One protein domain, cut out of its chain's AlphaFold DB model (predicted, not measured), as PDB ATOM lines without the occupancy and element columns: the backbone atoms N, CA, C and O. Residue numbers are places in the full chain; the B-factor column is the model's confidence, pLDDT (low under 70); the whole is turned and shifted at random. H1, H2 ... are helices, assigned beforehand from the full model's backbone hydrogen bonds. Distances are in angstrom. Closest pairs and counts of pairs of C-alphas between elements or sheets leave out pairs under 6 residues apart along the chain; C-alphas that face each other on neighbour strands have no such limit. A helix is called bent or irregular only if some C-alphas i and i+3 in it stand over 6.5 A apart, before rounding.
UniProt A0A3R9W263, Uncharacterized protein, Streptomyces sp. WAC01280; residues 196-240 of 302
ATOM      1  N   PRO A 196     -21.472 -39.105 -27.242       84.19
ATOM      2  CA  PRO A 196     -20.742 -39.184 -28.497       84.19
ATOM      3  C   PRO A 196     -21.244 -38.126 -29.497       84.19
ATOM      4  O   PRO A 196     -22.390 -37.668 -29.391       84.19
ATOM      5  N   PRO A 197     -20.415 -37.748 -30.488       82.00
ATOM      6  CA  PRO A 197     -20.854 -36.911 -31.597       82.00
ATOM      7  C   PRO A 197     -22.137 -37.448 -32.245       82.00
ATOM      8  O   PRO A 197     -22.336 -38.660 -32.339       82.00
ATOM      9  N   ALA A 198     -23.003 -36.539 -32.694       82.62
ATOM     10  CA  ALA A 198     -24.248 -36.906 -33.359       82.62
ATOM     11  C   ALA A 198     -23.986 -37.672 -34.669       82.62
ATOM     12  O   ALA A 198     -23.026 -37.374 -35.382       82.62
ATOM     13  N   ASP A 199     -24.873 -38.616 -34.999       83.69
ATOM     14  CA  ASP A 199     -24.861 -39.307 -36.290       83.69
ATOM     15  C   ASP A 199     -25.114 -38.292 -37.424       83.69
ATOM     16  O   ASP A 199     -26.181 -37.668 -37.446       83.69
ATOM     17  N   PRO A 200     -24.176 -38.107 -38.374       76.19
ATOM     18  CA  PRO A 200     -24.349 -37.168 -39.480       76.19
ATOM     19  C   PRO A 200     -25.508 -37.537 -40.420       76.19
ATOM     20  O   PRO A 200     -25.962 -36.674 -41.170       76.19
ATOM     21  N   ALA A 201     -26.007 -38.780 -40.388       80.25
ATOM     22  CA  ALA A 201     -27.180 -39.209 -41.151       80.25
ATOM     23  C   ALA A 201     -28.520 -38.890 -40.455       80.25
ATOM     24  O   ALA A 201     -29.588 -39.048 -41.059       80.25
ATOM     25  N   ALA A 202     -28.496 -38.442 -39.195       84.00
ATOM     26  CA  ALA A 202     -29.705 -38.106 -38.459       84.00
ATOM     27  C   ALA A 202     -30.439 -36.919 -39.105       84.00
ATOM     28  O   ALA A 202     -29.862 -35.872 -39.393       84.00
ATOM     29  N   ARG A 203     -31.758 -37.058 -39.287       82.81
ATOM     30  CA  ARG A 203     -32.619 -36.009 -39.873       82.81
ATOM     31  C   ARG A 203     -33.192 -35.037 -38.843       82.81
ATOM     32  O   ARG A 203     -33.895 -34.095 -39.198       82.81
ATOM     33  N   THR A 204     -32.938 -35.278 -37.560       86.62
ATOM     34  CA  THR A 204     -33.430 -34.432 -36.473       86.62
ATOM     35  C   THR A 204     -32.422 -33.333 -36.184       86.62
ATOM     36  O   THR A 204     -31.302 -33.605 -35.765       86.62
ATOM     37  N   VAL A 205     -32.847 -32.080 -36.348       82.62
ATOM     38  CA  VAL A 205     -32.051 -30.907 -35.978       82.62
ATOM     39  C   VAL A 205     -32.638 -30.274 -34.722       82.62
ATOM     40  O   VAL A 205     -33.827 -29.956 -34.671       82.62
ATOM     41  N   VAL A 206     -31.799 -30.074 -33.705       83.75
ATOM     42  CA  VAL A 206     -32.175 -29.407 -32.453       83.75
ATOM     43  C   VAL A 206     -31.584 -28.000 -32.443       83.75
ATOM     44  O   VAL A 206     -30.375 -27.828 -32.576       83.75
ATOM     45  N   ALA A 207     -32.431 -26.989 -32.251       80.62
ATOM     46  CA  ALA A 207     -32.014 -25.604 -32.050       80.62
ATOM     47  C   ALA A 207     -32.421 -25.152 -30.641       80.62
ATOM     48  O   ALA A 207     -33.606 -25.032 -30.342       80.62
ATOM     49  N   ALA A 208     -31.433 -24.914 -29.776       71.94
ATOM     50  CA  ALA A 208     -31.633 -24.578 -28.364       71.94
ATOM     51  C   ALA A 208     -31.530 -23.065 -28.072       71.94
ATOM     52  O   ALA A 208     -31.042 -22.670 -27.018       71.94
ATOM     53  N   ASP A 209     -31.963 -22.217 -29.009       66.44
ATOM     54  CA  ASP A 209     -32.068 -20.761 -28.833       66.44
ATOM     55  C   ASP A 209     -32.959 -20.156 -29.940       66.44
ATOM     56  O   ASP A 209     -33.540 -20.860 -30.773       66.44
ATOM     57  N   ARG A 210     -33.064 -18.827 -29.979       70.50
ATOM     58  CA  ARG A 210     -33.778 -18.063 -30.993       70.50
ATOM     59  C   ARG A 210     -33.216 -18.355 -32.385       70.50
ATOM     60  O   ARG A 210     -32.126 -17.917 -32.748       70.50
ATOM     61  N   LEU A 211     -34.024 -19.023 -33.204       75.44
ATOM     62  CA  LEU A 211     -33.689 -19.335 -34.588       75.44
ATOM     63  C   LEU A 211     -33.647 -18.055 -35.440       75.44
ATOM     64  O   LEU A 211     -34.670 -17.558 -35.920       75.44
ATOM     65  N   THR A 212     -32.452 -17.491 -35.612       83.69
ATOM     66  CA  THR A 212     -32.230 -16.356 -36.521       83.69
ATOM     67  C   THR A 212     -32.460 -16.777 -37.975       83.69
ATOM     68  O   THR A 212     -32.417 -17.961 -38.296       83.69
ATOM     69  N   ARG A 213     -32.667 -15.823 -38.895       82.44
ATOM     70  CA  ARG A 213     -32.834 -16.146 -40.327       82.44
ATOM     71  C   ARG A 213     -31.624 -16.897 -40.900       82.44
ATOM     72  O   ARG A 213     -31.806 -17.822 -41.676       82.44
ATOM     73  N   ALA A 214     -30.414 -16.524 -40.483       81.44
ATOM     74  CA  ALA A 214     -29.191 -17.213 -40.887       81.44
ATOM     75  C   ALA A 214     -29.130 -18.641 -40.323       81.44
ATOM     76  O   ALA A 214     -28.841 -19.575 -41.061       81.44
ATOM     77  N   MET A 215     -29.468 -18.825 -39.040       82.50
ATOM     78  CA  MET A 215     -29.534 -20.162 -38.441       82.50
ATOM     79  C   MET A 215     -30.620 -21.021 -39.079       82.50
ATOM     80  O   MET A 215     -30.393 -22.201 -39.283       82.50
ATOM     81  N   ARG A 216     -31.771 -20.440 -39.428       84.94
ATOM     82  CA  ARG A 216     -32.821 -21.134 -40.175       84.94
ATOM     83  C   ARG A 216     -32.296 -21.651 -41.511       84.94
ATOM     84  O   ARG A 216     -32.432 -22.835 -41.772       84.94
ATOM     85  N   GLY A 217     -31.657 -20.786 -42.304       86.25
ATOM     86  CA  GLY A 217     -31.074 -21.191 -43.586       86.25
ATOM     87  C   GLY A 217     -30.039 -22.306 -43.435       86.25
ATOM     88  O   GLY A 217     -30.050 -23.250 -44.209       86.25
ATOM     89  N   LEU A 218     -29.205 -22.252 -42.390       86.44
ATOM     90  CA  LEU A 218     -28.282 -23.343 -42.066       86.44
ATOM     91  C   LEU A 218     -29.018 -24.632 -41.663       86.44
ATOM     92  O   LEU A 218     -28.644 -25.710 -42.098       86.44
ATOM     93  N   VAL A 219     -30.051 -24.543 -40.824       86.06
ATOM     94  CA  VAL A 219     -30.822 -25.703 -40.343       86.06
ATOM     95  C   VAL A 219     -31.592 -26.392 -41.471       86.06
ATOM     96  O   VAL A 219     -31.747 -27.606 -41.420       86.06
ATOM     97  N   GLU A 220     -32.058 -25.649 -42.474       87.44
ATOM     98  CA  GLU A 220     -32.888 -26.158 -43.575       87.44
ATOM     99  C   GLU A 220     -32.065 -26.710 -44.767       87.44
ATOM    100  O   GLU A 220     -32.648 -27.327 -45.654       87.44
ATOM    101  N   ASP A 221     -30.734 -26.542 -44.788       89.62
ATOM    102  CA  ASP A 221     -29.858 -26.896 -45.924       89.62
ATOM    103  C   ASP A 221     -28.801 -27.957 -45.549       89.62
ATOM    104  O   ASP A 221     -27.840 -27.680 -44.829       89.62
ATOM    105  N   ASP A 222     -28.986 -29.194 -46.022       87.81
ATOM    106  CA  ASP A 222     -28.137 -30.351 -45.695       87.81
ATOM    107  C   ASP A 222     -26.691 -30.190 -46.189       87.81
ATOM    108  O   ASP A 222     -25.744 -30.507 -45.458       87.81
ATOM    109  N   GLU A 223     -26.504 -29.652 -47.396       89.25
ATOM    110  CA  GLU A 223     -25.179 -29.441 -47.985       89.25
ATOM    111  C   GLU A 223     -24.418 -28.354 -47.228       89.25
ATOM    112  O   GLU A 223     -23.230 -28.507 -46.921       89.25
ATOM    113  N   LEU A 224     -25.103 -27.269 -46.861       89.31
ATOM    114  CA  LEU A 224     -24.510 -26.194 -46.079       89.31
ATOM    115  C   LEU A 224     -24.116 -26.674 -44.676       89.31
ATOM    116  O   LEU A 224     -23.046 -26.294 -44.187       89.31
ATOM    117  N   ARG A 225     -24.914 -27.539 -44.035       88.44
ATOM    118  CA  ARG A 225     -24.532 -28.160 -42.751       88.44
ATOM    119  C   ARG A 225     -23.294 -29.033 -42.903       88.44
ATOM    120  O   ARG A 225     -22.332 -28.828 -42.164       88.44
ATOM    121  N   ALA A 226     -23.278 -29.939 -43.880       85.69
ATOM    122  CA  ALA A 226     -22.136 -30.822 -44.125       85.69
ATOM    123  C   ALA A 226     -20.850 -30.024 -44.403       85.69
ATOM    124  O   ALA A 226     -19.788 -30.322 -43.856       85.69
ATOM    125  N   LYS A 227     -20.961 -28.948 -45.188       89.06
ATOM    126  CA  LYS A 227     -19.846 -28.058 -45.528       89.06
ATOM    127  C   LYS A 227     -19.316 -27.263 -44.333       89.06
ATOM    128  O   LYS A 227     -18.119 -26.998 -44.258       89.06
ATOM    129  N   THR A 228     -20.189 -26.823 -43.427       88.75
ATOM    130  CA  THR A 228     -19.811 -25.927 -42.317       88.75
ATOM    131  C   THR A 228     -19.428 -26.664 -41.036       88.75
ATOM    132  O   THR A 228     -18.695 -26.097 -40.222       88.75
ATOM    133  N   ALA A 229     -19.860 -27.917 -40.862       85.19
ATOM    134  CA  ALA A 229     -19.633 -28.698 -39.648       85.19
ATOM    135  C   ALA A 229     -18.146 -28.831 -39.241       85.19
ATOM    136  O   ALA A 229     -17.852 -28.562 -38.075       85.19
ATOM    137  N   PRO A 230     -17.183 -29.138 -40.142       85.75
ATOM    138  CA  PRO A 230     -15.770 -29.238 -39.757       85.75
ATOM    139  C   PRO A 230     -15.203 -27.916 -39.223       85.75
ATOM    140  O   PRO A 230     -14.507 -27.888 -38.211       85.75
ATOM    141  N   THR A 231     -15.555 -26.798 -39.863       88.81
ATOM    142  CA  THR A 231     -15.139 -25.455 -39.431       88.81
ATOM    143  C   THR A 231     -15.783 -25.067 -38.105       88.81
ATOM    144  O   THR A 231     -15.134 -24.443 -37.268       88.81
ATOM    145  N   ALA A 232     -17.049 -25.433 -37.887       85.19
ATOM    146  CA  ALA A 232     -17.734 -25.195 -36.621       85.19
ATOM    147  C   ALA A 232     -17.080 -25.980 -35.473       85.19
ATOM    148  O   ALA A 232     -16.892 -25.416 -34.395       85.19
ATOM    149  N   LEU A 233     -16.681 -27.232 -35.726       83.88
ATOM    150  CA  LEU A 233     -15.957 -28.063 -34.768       83.88
ATOM    151  C   LEU A 233     -14.581 -27.474 -34.441       83.88
ATOM    152  O   LEU A 233     -14.291 -27.228 -33.280       83.88
ATOM    153  N   ALA A 234     -13.766 -27.147 -35.445       85.12
ATOM    154  CA  ALA A 234     -12.467 -26.511 -35.207       85.12
ATOM    155  C   ALA A 234     -12.615 -25.152 -34.491       85.12
ATOM    156  O   ALA A 234     -11.843 -24.801 -33.602       85.12
ATOM    157  N   SER A 235     -13.652 -24.380 -34.831       85.62
ATOM    158  CA  SER A 235     -13.927 -23.106 -34.168       85.62
ATOM    159  C   SER A 235     -14.425 -23.266 -32.728       85.62
ATOM    160  O   SER A 235     -14.396 -22.268 -32.001       85.62
ATOM    161  N   SER A 236     -14.921 -24.436 -32.311       87.31
ATOM    162  CA  SER A 236     -15.418 -24.641 -30.946       87.31
ATOM    163  C   SER A 236     -14.281 -24.801 -29.934       87.31
ATOM    164  O   SER A 236     -14.472 -24.442 -28.776       87.31
ATOM    165  N   GLU A 237     -13.073 -25.179 -30.377       89.00
ATOM    166  CA  GLU A 237     -11.868 -25.286 -29.535       89.00
ATOM    167  C   GLU A 237     -11.545 -23.995 -28.767       89.00
ATOM    168  O   GLU A 237     -10.908 -24.016 -27.716       89.00
ATOM    169  N   ARG A 238     -11.998 -22.835 -29.259       91.00
ATOM    170  CA  ARG A 238     -11.826 -21.552 -28.558       91.00
ATOM    171  C   ARG A 238     -12.615 -21.454 -27.248       91.00
ATOM    172  O   ARG A 238     -12.404 -20.493 -26.518       91.00
ATOM    173  N   PHE A 239     -13.537 -22.382 -27.001       94.88
ATOM    174  CA  PHE A 239     -14.340 -22.493 -25.784       94.88
ATOM    175  C   PHE A 239     -13.871 -23.638 -24.876       94.88
ATOM    176  O   PHE A 239     -14.550 -23.946 -23.900       94.88
ATOM    177  N   ASP A 240     -12.728 -24.262 -25.182       95.56
ATOM    178  CA  ASP A 240     -12.103 -25.279 -24.335       95.56
ATOM    179  C   ASP A 240     -11.880 -24.726 -22.908       95.56
ATOM    180  O   ASP A 240     -11.186 -23.708 -22.756       95.56
TER     181      ASP A 240
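What this domain is: This is residues 196 to 240 of the 302 residues of an uncharacterized protein of Streptomyces sp. WAC01280 (UniProt A0A3R9W263). A long unnamed stretch, residues 196 to 212, leads into two helices that meet near their ends as an open corner, H1 short and H2 long, with residues 205 to 211 passing alongside H1. The far part of H2, residues 230 to 239, sticks out beyond a kink. The printed part has 45 residues, with two named helices, H1 then H2, and no named strand: all helix, only just loose, close to compact, radius of gyration of the C-alphas 11.3 A, spans 27 by 24 by 18 A.

How they stand to each other: H1, residues 213 to 220, and H2, residues 222 to 239, only just touch, only at the corner by their tight link, with 3 pairs of C-alphas within 8 A. The closest C-alphas, of Leu 218 and Arg 225, are 6.1 A apart. H2 touches H1 with residues 224 to 225 alone. They run opposite ways at a steep tilt of 62 degrees. In H1 every O i to N i+4 pair is within hydrogen-bond range; in H2, 9 of 14 are.

Where its parts are: H1 begins at C-alpha 213 (-32.834, -16.146, -40.327) and is 10.5 A long. H2 is 25.5 A long, ending at C-alpha 239 (-14.340, -22.493, -25.784). H2 is irregular, with C-alphas 227 and 230 7.2 A apart, and has a kink of 46 degrees near residue 230.

The domain as a whole: The C-alphas farthest apart, of Pro 196 and Arg 213, are 28.6 A apart. The printed part has no cut; residue 209 alone has pLDDT under 70.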